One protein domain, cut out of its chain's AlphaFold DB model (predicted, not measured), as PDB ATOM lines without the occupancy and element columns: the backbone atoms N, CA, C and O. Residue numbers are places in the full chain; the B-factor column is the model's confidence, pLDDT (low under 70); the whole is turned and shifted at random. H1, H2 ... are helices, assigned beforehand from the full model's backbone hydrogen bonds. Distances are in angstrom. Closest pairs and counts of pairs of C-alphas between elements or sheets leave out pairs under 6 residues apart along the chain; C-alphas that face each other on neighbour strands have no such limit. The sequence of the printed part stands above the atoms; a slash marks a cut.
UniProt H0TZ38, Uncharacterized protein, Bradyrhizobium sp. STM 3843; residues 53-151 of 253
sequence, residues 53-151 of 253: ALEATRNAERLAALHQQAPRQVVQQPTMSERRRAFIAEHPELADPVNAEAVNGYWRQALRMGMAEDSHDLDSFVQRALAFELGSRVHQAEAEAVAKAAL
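What this domain is: This is residues 53 to 151 of the 253 residues of an uncharacterized protein of Bradyrhizobium sp. STM 3843 (UniProt H0TZ38). Two helical arms, residues 53 to 69 of H1 and 135 to 150 of H4, stick out of a small body where H3 packs on H4. The printed part, 99 residues with four named helices, H1 to H4 in order, is all helix and loose, with a radius of gyration of the C-alphas of 17.7 A. It spans 54 by 38 by 18 A.

How they stand to each other: Start at H4, residues 120 to 150; residues 122 to 130 alone touch H3, residues 97 to 112, opposite ways at a steep tilt of 47 degrees, C-alphas 126 and 106 closest, 5.7 A. H2, residues 82 to 90, is close to H4 but not clearly touching, C-alphas 87 and 123 closest, 7.3 A. H1, residues 53 to 74, only just touches H3, with 3 pairs of C-alphas within 8 A, 71 and 97 closest. Every O i to N i+4 pair is within hydrogen-bond range in H2 and H4, 14 of 18 in H1, 10 of 12 in H3.

Where its parts are: Find C-alpha 120 at (33.744, 31.886, 4.832); H4 runs 45.0 A to C-alpha 150 at (58.795, 5.707, 31.532).

The domain as a whole: The printed part has no cut; pLDDT is under 70 at residues 69 to 78.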
ATOM      1  N   ALA A  53      37.400 -19.041  16.633       80.81
ATOM      2  CA  ALA A  53      37.971 -18.279  15.527       80.81
ATOM      3  C   ALA A  53      36.869 -17.747  14.599       80.81
ATOM      4  O   ALA A  53      36.876 -16.566  14.270       80.81
ATOM      5  N   LEU A  54      35.882 -18.575  14.246       91.00
ATOM      6  CA  LEU A  54      34.774 -18.192  13.365       91.00
ATOM      7  C   LEU A  54      33.859 -17.122  13.987       91.00
ATOM      8  O   LEU A  54      33.404 -16.206  13.297       91.00
ATOM      9  N   GLU A  55      33.612 -17.209  15.296       92.06
ATOM     10  CA  GLU A  55      32.896 -16.173  16.048       92.06
ATOM     11  C   GLU A  55      33.672 -14.856  16.099       92.06
ATOM     12  O   GLU A  55      33.078 -13.788  15.917       92.06
ATOM     13  N   ALA A  56      34.995 -14.914  16.286       88.38
ATOM     14  CA  ALA A  56      35.849 -13.733  16.252       88.38
ATOM     15  C   ALA A  56      35.788 -13.040  14.881       88.38
ATOM     16  O   ALA A  56      35.626 -11.819  14.830       88.38
ATOM     17  N   THR A  57      35.817 -13.797  13.778       91.19
ATOM     18  CA  THR A  57      35.693 -13.236  12.423       91.19
ATOM     19  C   THR A  57      34.330 -12.583  12.203       91.19
ATOM     20  O   THR A  57      34.261 -11.458  11.712       91.19
ATOM     21  N   ARG A  58      33.236 -13.230  12.631       92.94
ATOM     22  CA  ARG A  58      31.881 -12.653  12.542       92.94
ATOM     23  C   ARG A  58      31.723 -11.377  13.363       92.94
ATOM     24  O   ARG A  58      31.062 -10.438  12.918       92.94
ATOM     25  N   ASN A  59      32.306 -11.328  14.558       92.69
ATOM     26  CA  ASN A  59      32.302 -10.113  15.369       92.69
ATOM     27  C   ASN A  59      33.131  -9.000  14.720       92.69
ATOM     28  O   ASN A  59      32.684  -7.854  14.707       92.69
ATOM     29  N   ALA A  60      34.285  -9.328  14.130       87.50
ATOM     30  CA  ALA A  60      35.098  -8.364  13.394       87.50
ATOM     31  C   ALA A  60      34.348  -7.789  12.180       87.50
ATOM     32  O   ALA A  60      34.332  -6.572  11.998       87.50
ATOM     33  N   GLU A  61      33.651  -8.625  11.401       90.19
ATOM     34  CA  GLU A  61      32.807  -8.164  10.290       90.19
ATOM     35  C   GLU A  61      31.648  -7.278  10.759       90.19
ATOM     36  O   GLU A  61      31.381  -6.247  10.144       90.19
ATOM     37  N   ARG A  62      30.978  -7.623  11.869       88.31
ATOM     38  CA  ARG A  62      29.928  -6.766  12.446       88.31
ATOM     39  C   ARG A  62      30.463  -5.400  12.853       88.31
ATOM     40  O   ARG A  62      29.821  -4.393  12.562       88.31
ATOM     41  N   LEU A  63      31.620  -5.353  13.510       83.75
ATOM     42  CA  LEU A  63      32.248  -4.092  13.904       83.75
ATOM     43  C   LEU A  63      32.668  -3.269  12.679       83.75
ATOM     44  O   LEU A  63      32.410  -2.066  12.635       83.75
ATOM     45  N   ALA A  64      33.222  -3.914  11.650       81.19
ATOM     46  CA  ALA A  64      33.558  -3.254  10.390       81.19
ATOM     47  C   ALA A  64      32.310  -2.697   9.680       81.19
ATOM     48  O   ALA A  64      32.326  -1.563   9.200       81.19
ATOM     49  N   ALA A  65      31.206  -3.448   9.665       80.94
ATOM     50  CA  ALA A  65      29.939  -3.005   9.089       80.94
ATOM     51  C   ALA A  65      29.344  -1.805   9.846       80.94
ATOM     52  O   ALA A  65      28.839  -0.873   9.218       80.94
ATOM     53  N   LEU A  66      29.445  -1.782  11.180       75.31
ATOM     54  CA  LEU A  66      29.015  -0.637  11.991       75.31
ATOM     55  C   LEU A  66      29.856   0.614  11.699       75.31
ATOM     56  O   LEU A  66      29.294   1.699  11.534       75.31
ATOM     57  N   HIS A  67      31.175   0.469  11.552       70.81
ATOM     58  CA  HIS A  67      32.051   1.580  11.162       70.81
ATOM     59  C   HIS A  67      31.714   2.132   9.770       70.81
ATOM     60  O   HIS A  67      31.757   3.343   9.568       70.81
ATOM     61  N   GLN A  68      31.311   1.280   8.822       73.62
ATOM     62  CA  GLN A  68      30.898   1.731   7.486       73.62
ATOM     63  C   GLN A  68      29.537   2.449   7.470       73.62
ATOM     64  O   GLN A  68      29.284   3.256   6.574       73.62
ATOM     65  N   GLN A  69      28.651   2.185   8.437       66.44
ATOM     66  CA  GLN A  69      27.332   2.831   8.512       66.44
ATOM     67  C   GLN A  69      27.340   4.170   9.265       66.44
ATOM     68  O   GLN A  69      26.495   5.025   8.984       66.44
ATOM     69  N   ALA A  70      28.298   4.389  10.170       58.84
ATOM     70  CA  ALA A  70      28.409   5.608  10.973       58.84
ATOM     71  C   ALA A  70      28.453   6.937  10.174       58.84
ATOM     72  O   ALA A  70      27.714   7.856  10.543       58.84
ATOM     73  N   PRO A  71      29.212   7.084   9.065       58.03
ATOM     74  CA  PRO A  71      29.348   8.390   8.412       58.03
ATOM     75  C   PRO A  71      28.062   8.877   7.724       58.03
ATOM     76  O   PRO A  71      27.898  10.072   7.489       58.03
ATOM     77  N   ARG A  72      27.098   7.990   7.423       58.59
ATOM     78  CA  ARG A  72      25.862   8.379   6.715       58.59
ATOM     79  C   ARG A  72      24.796   9.008   7.611       58.59
ATOM     80  O   ARG A  72      23.945   9.729   7.097       58.59
ATOM     81  N   GLN A  73      24.817   8.757   8.921       58.91
ATOM     82  CA  GLN A  73      23.783   9.283   9.822       58.91
ATOM     83  C   GLN A  73      24.033  10.735  10.249       58.91
ATOM     84  O   GLN A  73      23.075  11.467  10.489       58.91
ATOM     85  N   VAL A  74      25.289  11.190  10.292       59.84
ATOM     86  CA  VAL A  74      25.621  12.551  10.758       59.84
ATOM     87  C   VAL A  74      25.113  13.628   9.787       59.84
ATOM     88  O   VAL A  74      24.673  14.691  10.219       59.84
ATOM     89  N   VAL A  75      25.083  13.334   8.484       58.25
ATOM     90  CA  VAL A  75      24.704  14.292   7.426       58.25
ATOM     91  C   VAL A  75      23.194  14.594   7.396       58.25
ATOM     92  O   VAL A  75      22.774  15.582   6.799       58.25
ATOM     93  N   GLN A  76      22.354  13.793   8.063       60.47
ATOM     94  CA  GLN A  76      20.893  13.944   8.010       60.47
ATOM     95  C   GLN A  76      20.285  14.723   9.180       60.47
ATOM     96  O   GLN A  76      19.067  14.692   9.349       60.47
ATOM     97  N   GLN A  77      21.073  15.435   9.993       65.81
ATOM     98  CA  GLN A  77      20.473  16.295  11.015       65.81
ATOM     99  C   GLN A  77      19.692  17.439  10.335       65.81
ATOM    100  O   GLN A  77      20.305  18.301   9.700       65.81
ATOM    101  N   PRO A  78      18.348  17.485  10.457       67.19
ATOM    102  CA  PRO A  78      17.497  18.396   9.681       67.19
ATOM    103  C   PRO A  78      17.651  19.872  10.083       67.19
ATOM    104  O   PRO A  78      17.015  20.743   9.501       67.19
ATOM    105  N   THR A  79      18.488  20.165  11.077       82.88
ATOM    106  CA  THR A  79      18.716  21.500  11.636       82.88
ATOM    107  C   THR A  79      19.975  22.185  11.102       82.88
ATOM    108  O   THR A  79      20.292  23.286  11.545       82.88
ATOM    109  N   MET A  80      20.719  21.567  10.178       86.56
ATOM    110  CA  MET A  80      21.938  22.170   9.630       86.56
ATOM    111  C   MET A  80      21.629  23.113   8.461       86.56
ATOM    112  O   MET A  80      20.967  22.726   7.488       86.56
ATOM    113  N   SER A  81      22.172  24.330   8.522       92.50
ATOM    114  CA  SER A  81      22.193  25.261   7.391       92.50
ATOM    115  C   SER A  81      22.817  24.619   6.149       92.50
ATOM    116  O   SER A  81      23.638  23.700   6.231       92.50
ATOM    117  N   GLU A  82      22.388  25.067   4.970       92.62
ATOM    118  CA  GLU A  82      22.860  24.527   3.689       92.62
ATOM    119  C   GLU A  82      24.367  24.723   3.514       92.62
ATOM    120  O   GLU A  82      25.059  23.783   3.128       92.62
ATOM    121  N   ARG A  83      24.886  25.895   3.906       93.00
ATOM    122  CA  ARG A  83      26.323  26.201   3.949       93.00
ATOM    123  C   ARG A  83      27.089  25.165   4.762       93.00
ATOM    124  O   ARG A  83      28.057  24.585   4.283       93.00
ATOM    125  N   ARG A  84      26.615  24.879   5.974       94.00
ATOM    126  CA  ARG A  84      27.234  23.898   6.861       94.00
ATOM    127  C   ARG A  84      27.233  22.491   6.264       94.00
ATOM    128  O   ARG A  84      28.210  21.763   6.411       94.00
ATOM    129  N   ARG A  85      26.149  22.110   5.582       93.19
ATOM    130  CA  ARG A  85      26.060  20.829   4.866       93.19
ATOM    131  C   ARG A  85      27.051  20.758   3.705       93.19
ATOM    132  O   ARG A  85      27.722  19.740   3.575       93.19
ATOM    133  N   ALA A  86      27.175  21.823   2.913       94.06
ATOM    134  CA  ALA A  86      28.161  21.909   1.836       94.06
ATOM    135  C   ALA A  86      29.593  21.804   2.382       94.06
ATOM    136  O   ALA A  86      30.371  20.985   1.907       94.06
ATOM    137  N   PHE A  87      29.895  22.530   3.459       95.25
ATOM    138  CA  PHE A  87      31.198  22.492   4.118       95.25
ATOM    139  C   PHE A  87      31.573  21.090   4.637       95.25
ATOM    140  O   PHE A  87      32.693  20.631   4.436       95.25
ATOM    141  N   ILE A  88      30.634  20.365   5.260       93.62
ATOM    142  CA  ILE A  88      30.871  18.977   5.704       93.62
ATOM    143  C   ILE A  88      31.014  18.022   4.507       93.62
ATOM    144  O   ILE A  88      31.769  17.057   4.583       93.62
ATOM    145  N   ALA A  89      30.310  18.273   3.401       93.31
ATOM    146  CA  ALA A  89      30.447  17.471   2.187       93.31
ATOM    147  C   ALA A  89      31.817  17.660   1.508       93.31
ATOM    148  O   ALA A  89      32.354  16.702   0.958       93.31
ATOM    149  N   GLU A  90      32.383  18.870   1.567       95.88
ATOM    150  CA  GLU A  90      33.735  19.177   1.076       95.88
ATOM    151  C   GLU A  90      34.837  18.577   1.963       95.88
ATOM    152  O   GLU A  90      35.899  18.217   1.459       95.88
ATOM    153  N   HIS A  91      34.567  18.420   3.261       94.31
ATOM    154  CA  HIS A  91      35.511  17.907   4.254       94.31
ATOM    155  C   HIS A  91      34.950  16.676   4.982       94.31
ATOM    156  O   HIS A  91      34.479  16.784   6.124       94.31
ATOM    157  N   PRO A  92      34.989  15.485   4.358       91.81
ATOM    158  CA  PRO A  92      34.405  14.273   4.929       91.81
ATOM    159  C   PRO A  92      35.029  13.879   6.275       91.81
ATOM    160  O   PRO A  92      34.333  13.303   7.110       91.81
ATOM    161  N   GLU A  93      36.286  14.253   6.545       91.56
ATOM    162  CA  GLU A  93      36.948  14.069   7.845       91.56
ATOM    163  C   GLU A  93      36.233  14.771   9.018       91.56
ATOM    164  O   GLU A  93      36.414  14.413  10.185       91.56
ATOM    165  N   LEU A  94      35.395  15.773   8.734       91.50
ATOM    166  CA  LEU A  94      34.594  16.474   9.740       91.50
ATOM    167  C   LEU A  94      33.332  15.703  10.125       91.50
ATOM    168  O   LEU A  94      32.748  15.970  11.178       91.50
ATOM    169  N   ALA A  95      32.901  14.771   9.272       90.25
ATOM    170  CA  ALA A  95      31.738  13.929   9.514       90.25
ATOM    171  C   ALA A  95      32.052  12.760  10.464       90.25
ATOM    172  O   ALA A  95      31.126  12.110  10.954       90.25
ATOM    173  N   ASP A  96      33.335  12.504  10.747       90.06
ATOM    174  CA  ASP A  96      33.754  11.499  11.720       90.06
ATOM    175  C   ASP A  96      33.135  11.795  13.090       90.06
ATOM    176  O   ASP A  96      33.214  12.929  13.562       90.06
ATOM    177  N   PRO A  97      32.568  10.799  13.795       87.38
ATOM    178  CA  PRO A  97      31.846  11.031  15.048       87.38
ATOM    179  C   PRO A  97      32.721  11.692  16.122       87.38
ATOM    180  O   PRO A  97      32.240  12.502  16.909       87.38
ATOM    181  N   VAL A  98      34.023  11.392  16.106       88.69
ATOM    182  CA  VAL A  98      35.031  11.950  17.017       88.69
ATOM    183  C   VAL A  98      35.306  13.437  16.748       88.69
ATOM    184  O   VAL A  98      35.615  14.188  17.674       88.69
ATOM    185  N   ASN A  99      35.194  13.874  15.491       92.75
ATOM    186  CA  ASN A  99      35.444  15.257  15.079       92.75
ATOM    187  C   ASN A  99      34.145  16.071  15.025       92.75
ATOM    188  O   ASN A  99      34.151  17.268  15.302       92.75
ATOM    189  N   ALA A 100      33.014  15.428  14.732       91.12
ATOM    190  CA  ALA A 100      31.713  16.061  14.577       91.12
ATOM    191  C   ALA A 100      31.272  16.805  15.846       91.12
ATOM    192  O   ALA A 100      30.685  17.887  15.760       91.12
ATOM    193  N   GLU A 101      31.560  16.266  17.034       92.06
ATOM    194  CA  GLU A 101      31.254  16.941  18.299       92.06
ATOM    195  C   GLU A 101      32.079  18.227  18.475       92.06
ATOM    196  O   GLU A 101      31.517  19.291  18.756       92.06
ATOM    197  N   ALA A 102      33.386  18.158  18.215       94.50
ATOM    198  CA  ALA A 102      34.282  19.309  18.253       94.50
ATOM    199  C   ALA A 102      33.877  20.387  17.239       94.50
ATOM    200  O   ALA A 102      33.714  21.555  17.594       94.50
ATOM    201  N   VAL A 103      33.603  19.989  15.993       95.50
ATOM    202  CA  VAL A 103      33.117  20.876  14.926       95.50
ATOM    203  C   VAL A 103      31.816  21.569  15.343       95.50
ATOM    204  O   VAL A 103      31.697  22.783  15.196       95.50
ATOM    205  N   ASN A 104      30.849  20.844  15.922       94.25
ATOM    206  CA  ASN A 104      29.621  21.432  16.480       94.25
ATOM    207  C   ASN A 104      29.905  22.442  17.607       94.25
ATOM    208  O   ASN A 104      29.197  23.446  17.744       94.25
ATOM    209  N   GLY A 105      30.907  22.171  18.444       95.38
ATOM    210  CA  GLY A 105      31.379  23.083  19.483       95.38
ATOM    211  C   GLY A 105      31.926  24.384  18.897       95.38
ATOM    212  O   GLY A 105      31.420  25.462  19.219       95.38
ATOM    213  N   TYR A 106      32.893  24.278  17.985       97.50
ATOM    214  CA  TYR A 106      33.541  25.428  17.354       97.50
ATOM    215  C   TYR A 106      32.590  26.240  16.477       97.50
ATOM    216  O   TYR A 106      32.657  27.466  16.490       97.50
ATOM    217  N   TRP A 107      31.641  25.591  15.798       96.31
ATOM    218  CA  TRP A 107      30.606  26.282  15.027       96.31
ATOM    219  C   TRP A 107      29.744  27.177  15.926       96.31
ATOM    220  O   TRP A 107      29.582  28.369  15.671       96.31
ATOM    221  N   ARG A 108      29.239  26.636  17.043       96.69
ATOM    222  CA  ARG A 108      28.469  27.423  18.023       96.69
ATOM    223  C   ARG A 108      29.310  28.527  18.660       96.69
ATOM    224  O   ARG A 108      28.788  29.604  18.937       96.69
ATOM    225  N   GLN A 109      30.594  28.271  18.897       97.81
ATOM    226  CA  GLN A 109      31.521  29.279  19.404       97.81
ATOM    227  C   GLN A 109      31.702  30.428  18.405       97.81
ATOM    228  O   GLN A 109      31.626  31.583  18.813       97.81
ATOM    229  N   ALA A 110      31.863  30.135  17.114       97.81
ATOM    230  CA  ALA A 110      31.972  31.135  16.054       97.81
ATOM    231  C   ALA A 110      30.732  32.034  15.969       97.81
ATOM    232  O   ALA A 110      30.853  33.260  15.976       97.81
ATOM    233  N   LEU A 111      29.538  31.433  16.006       97.00
ATOM    234  CA  LEU A 111      28.274  32.176  16.022       97.00
ATOM    235  C   LEU A 111      28.159  33.095  17.249       97.00
ATOM    236  O   LEU A 111      27.728  34.239  17.131       97.00
ATOM    237  N   ARG A 112      28.607  32.646  18.432       98.00
ATOM    238  CA  ARG A 112      28.636  33.483  19.650       98.00
ATOM    239  C   ARG A 112      29.607  34.659  19.557       98.00
ATOM    240  O   ARG A 112      29.384  35.665  20.221       98.00
ATOM    241  N   MET A 113      30.663  34.546  18.753       98.12
ATOM    242  CA  MET A 113      31.579  35.657  18.466       98.12
ATOM    243  C   MET A 113      31.013  36.641  17.431       98.12
ATOM    244  O   MET A 113      31.683  37.613  17.093       98.12
ATOM    245  N   GLY A 114      29.795  36.408  16.930       98.06
ATOM    246  CA  GLY A 114      29.139  37.270  15.951       98.06
ATOM    247  C   GLY A 114      29.565  37.008  14.507       98.06
ATOM    248  O   GLY A 114      29.317  37.850  13.648       98.06
ATOM    249  N   MET A 115      30.202  35.868  14.216       98.31
ATOM    250  CA  MET A 115      30.452  35.465  12.831       98.31
ATOM    251  C   MET A 115      29.122  35.096  12.165       98.31
ATOM    252  O   MET A 115      28.309  34.385  12.755       98.31
ATOM    253  N   ALA A 116      28.898  35.581  10.943       97.25
ATOM    254  CA  ALA A 116      27.701  35.237  10.183       97.25
ATOM    255  C   ALA A 116      27.712  33.748   9.799       97.25
ATOM    256  O   ALA A 116      28.756  33.218   9.420       97.25
ATOM    257  N   GLU A 117      26.550  33.097   9.879       95.62
ATOM    258  CA  GLU A 117      26.413  31.653   9.647       95.62
ATOM    259  C   GLU A 117      26.840  31.234   8.233       95.62
ATOM    260  O   GLU A 117      27.469  30.193   8.065       95.62
ATOM    261  N   ASP A 118      26.577  32.085   7.241       95.31
ATOM    262  CA  ASP A 118      26.919  31.831   5.842       95.31
ATOM    263  C   ASP A 118      28.280  32.421   5.425       95.31
ATOM    264  O   ASP A 118      28.537  32.595   4.232       95.31
ATOM    265  N   SER A 119      29.152  32.782   6.374       97.25
ATOM    266  CA  SER A 119      30.453  33.394   6.070       97.25
ATOM    267  C   SER A 119      31.576  32.367   5.918       97.25
ATOM    268  O   SER A 119      31.702  31.434   6.705       97.25
ATOM    269  N   HIS A 120      32.484  32.626   4.973       96.00
ATOM    270  CA  HIS A 120      33.744  31.886   4.832       96.00
ATOM    271  C   HIS A 120      34.666  32.039   6.056       96.00
ATOM    272  O   HIS A 120      35.503  31.177   6.334       96.00
ATOM    273  N   ASP A 121      34.509  33.125   6.819       97.50
ATOM    274  CA  ASP A 121      35.274  33.342   8.049       97.50
ATOM    275  C   ASP A 121      34.937  32.302   9.121       97.50
ATOM    276  O   ASP A 121      35.821  31.887   9.874       97.50
ATOM    277  N   LEU A 122      33.677  31.854   9.159       97.38
ATOM    278  CA  LEU A 122      33.216  30.812  10.067       97.38
ATOM    279  C   LEU A 122      33.873  29.477   9.697       97.38
ATOM    280  O   LEU A 122      34.497  28.848  10.555       97.38
ATOM    281  N   ASP A 123      33.820  29.100   8.419       97.31
ATOM    282  CA  ASP A 123      34.442  27.879   7.891       97.31
ATOM    283  C   ASP A 123      35.949  27.848   8.225       97.31
ATOM    284  O   ASP A 123      36.465  26.906   8.834       97.31
ATOM    285  N   SER A 124      36.647  28.955   7.944       97.06
ATOM    286  CA  SER A 124      38.079  29.128   8.230       97.06
ATOM    287  C   SER A 124      38.408  29.110   9.727       97.06
ATOM    288  O   SER A 124      39.517  28.739  10.130       97.06
ATOM    289  N   PHE A 125      37.495  29.576  10.580       98.31
ATOM    290  CA  PHE A 125      37.651  29.503  12.031       98.31
ATOM    291  C   PHE A 125      37.556  28.054  12.514       98.31
ATOM    292  O   PHE A 125      38.433  27.600  13.250       98.31
ATOM    293  N   VAL A 126      36.539  27.321  12.057       97.56
ATOM    294  CA  VAL A 126      36.304  25.923  12.438       97.56
ATOM    295  C   VAL A 126      37.467  25.032  12.006       97.56
ATOM    296  O   VAL A 126      37.967  24.268  12.829       97.56
ATOM    297  N   GLN A 127      37.968  25.178  10.773       96.62
ATOM    298  CA  GLN A 127      39.127  24.408  10.299       96.62
ATOM    299  C   GLN A 127      40.372  24.640  11.162       96.62
ATOM    300  O   GLN A 127      41.038  23.687  11.567       96.62
ATOM    301  N   ARG A 128      40.691  25.902  11.480       97.75
ATOM    302  CA  ARG A 128      41.865  26.237  12.303       97.75
ATOM    303  C   ARG A 128      41.736  25.716  13.730       97.75
ATOM    304  O   ARG A 128      42.712  25.201  14.271       97.75
ATOM    305  N   ALA A 129      40.553  25.848  14.328       97.25
ATOM    306  CA  ALA A 129      40.291  25.350  15.672       97.25
ATOM    307  C   ALA A 129      40.437  23.823  15.736       97.25
ATOM    308  O   ALA A 129      41.116  23.308  16.624       97.25
ATOM    309  N   LEU A 130      39.896  23.114  14.743       96.19
ATOM    310  CA  LEU A 130      40.017  21.665  14.664       96.19
ATOM    311  C   LEU A 130      41.461  21.212  14.418       96.19
ATOM    312  O   LEU A 130      41.928  20.286  15.073       96.19
ATOM    313  N   ALA A 131      42.197  21.874  13.521       95.19
ATOM    314  CA  ALA A 131      43.605  21.563  13.276       95.19
ATOM    315  C   ALA A 131      44.453  21.713  14.552       95.19
ATOM    316  O   ALA A 131      45.311  20.876  14.837       95.19
ATOM    317  N   PHE A 132      44.180  22.752  15.350       97.38
ATOM    318  CA  PHE A 132      44.819  22.940  16.649       97.38
ATOM    319  C   PHE A 132      44.466  21.817  17.634       97.38
ATOM    320  O   PHE A 132      45.351  21.285  18.303       97.38
ATOM    321  N   GLU A 133      43.194  21.419  17.705       95.38
ATOM    322  CA  GLU A 133      42.751  20.342  18.591       95.38
ATOM    323  C   GLU A 133      43.370  18.991  18.213       95.38
ATOM    324  O   GLU A 133      43.884  18.282  19.081       95.38
ATOM    325  N   LEU A 134      43.389  18.653  16.922       91.81
ATOM    326  CA  LEU A 134      44.022  17.433  16.420       91.81
ATOM    327  C   LEU A 134      45.518  17.413  16.751       91.81
ATOM    328  O   LEU A 134      46.013  16.409  17.263       91.81
ATOM    329  N   GLY A 135      46.221  18.533  16.555       91.44
ATOM    330  CA  GLY A 135      47.621  18.667  16.966       91.44
ATOM    331  C   GLY A 135      47.813  18.472  18.474       91.44
ATOM    332  O   GLY A 135      48.718  17.754  18.902       91.44
ATOM    333  N   SER A 136      46.922  19.038  19.294       93.88
ATOM    334  CA  SER A 136      46.950  18.849  20.749       93.88
ATOM    335  C   SER A 136      46.727  17.389  21.151       93.88
ATOM    336  O   SER A 136      47.393  16.908  22.067       93.88
ATOM    337  N   ARG A 137      45.818  16.668  20.484       90.94
ATOM    338  CA  ARG A 137      45.558  15.243  20.756       90.94
ATOM    339  C   ARG A 137      46.763  14.376  20.412       90.94
ATOM    340  O   ARG A 137      47.104  13.496  21.196       90.94
ATOM    341  N   VAL A 138      47.436  14.649  19.293       90.75
ATOM    342  CA  VAL A 138      48.675  13.944  18.921       90.75
ATOM    343  C   VAL A 138      49.743  14.151  19.991       90.75
ATOM    344  O   VAL A 138      50.288  13.175  20.497       90.75
ATOM    345  N   HIS A 139      49.979  15.391  20.422       88.00
ATOM    346  CA  HIS A 139      50.953  15.663  21.479       88.00
ATOM    347  C   HIS A 139      50.591  15.032  22.827       88.00
ATOM    348  O   HIS A 139      51.477  14.577  23.548       88.00
ATOM    349  N   GLN A 140      49.304  14.975  23.180       90.69
ATOM    350  CA  GLN A 140      48.857  14.275  24.386       90.69
ATOM    351  C   GLN A 140      49.082  12.767  24.279       90.69
ATOM    352  O   GLN A 140      49.619  12.178  25.211       90.69
ATOM    353  N   ALA A 141      48.739  12.161  23.141       89.62
ATOM    354  CA  ALA A 141      48.966  10.740  22.900       89.62
ATOM    355  C   ALA A 141      50.464  10.394  22.934       89.62
ATOM    356  O   ALA A 141      50.857   9.385  23.514       89.62
ATOM    357  N   GLU A 142      51.316  11.254  22.371       86.88
ATOM    358  CA  GLU A 142      52.772  11.122  22.461       86.88
ATOM    359  C   GLU A 142      53.262  11.237  23.908       86.88
ATOM    360  O   GLU A 142      54.044  10.401  24.365       86.88
ATOM    361  N   ALA A 143      52.791  12.239  24.653       87.94
ATOM    362  CA  ALA A 143      53.166  12.434  26.050       87.94
ATOM    363  C   ALA A 143      52.722  11.258  26.934       87.94
ATOM    364  O   ALA A 143      53.486  10.811  27.790       87.94
ATOM    365  N   GLU A 144      51.523  10.723  26.706       89.69
ATOM    366  CA  GLU A 144      51.011   9.551  27.410       89.69
ATOM    367  C   GLU A 144      51.812   8.293  27.056       89.69
ATOM    368  O   GLU A 144      52.188   7.534  27.949       89.69
ATOM    369  N   ALA A 145      52.152   8.095  25.780       85.81
ATOM    370  CA  ALA A 145      52.998   6.986  25.353       85.81
ATOM    371  C   ALA A 145      54.386   7.047  26.010       85.81
ATOM    372  O   ALA A 145      54.891   6.028  26.485       85.81
ATOM    373  N   VAL A 146      54.982   8.241  26.103       88.00
ATOM    374  CA  VAL A 146      56.258   8.455  26.802       88.00
ATOM    375  C   VAL A 146      56.112   8.205  28.302       88.00
ATOM    376  O   VAL A 146      56.950   7.518  28.881       88.00
ATOM    377  N   ALA A 147      55.047   8.699  28.937       85.50
ATOM    378  CA  ALA A 147      54.792   8.468  30.357       85.50
ATOM    379  C   ALA A 147      54.604   6.975  30.666       85.50
ATOM    380  O   ALA A 147      55.153   6.469  31.645       85.50
ATOM    381  N   LYS A 148      53.891   6.250  29.799       80.56
ATOM    382  CA  LYS A 148      53.675   4.806  29.924       80.56
ATOM    383  C   LYS A 148      54.962   4.009  29.713       80.56
ATOM    384  O   LYS A 148      55.182   3.037  30.425       80.56
ATOM    385  N   ALA A 149      55.822   4.436  28.788       81.50
ATOM    386  CA  ALA A 149      57.143   3.839  28.585       81.50
ATOM    387  C   ALA A 149      58.128   4.154  29.728       81.50
ATOM    388  O   ALA A 149      59.035   3.372  29.992       81.50
ATOM    389  N   ALA A 150      57.955   5.289  30.412       79.94
ATOM    390  CA  ALA A 150      58.795   5.707  31.532       79.94
ATOM    391  C   ALA A 150      58.402   5.075  32.879       79.94
ATOM    392  O   ALA A 150      59.144   5.230  33.852       79.94
ATOM    393  N   LEU A 151      57.262   4.378  32.966       77.44
ATOM    394  CA  LEU A 151      56.908   3.629  34.169       77.44
ATOM    395  C   LEU A 151      57.952   2.520  34.379       77.44
ATOM    396  O   LEU A 151      58.097   1.652  33.516       77.44
TER     397      LEU A 151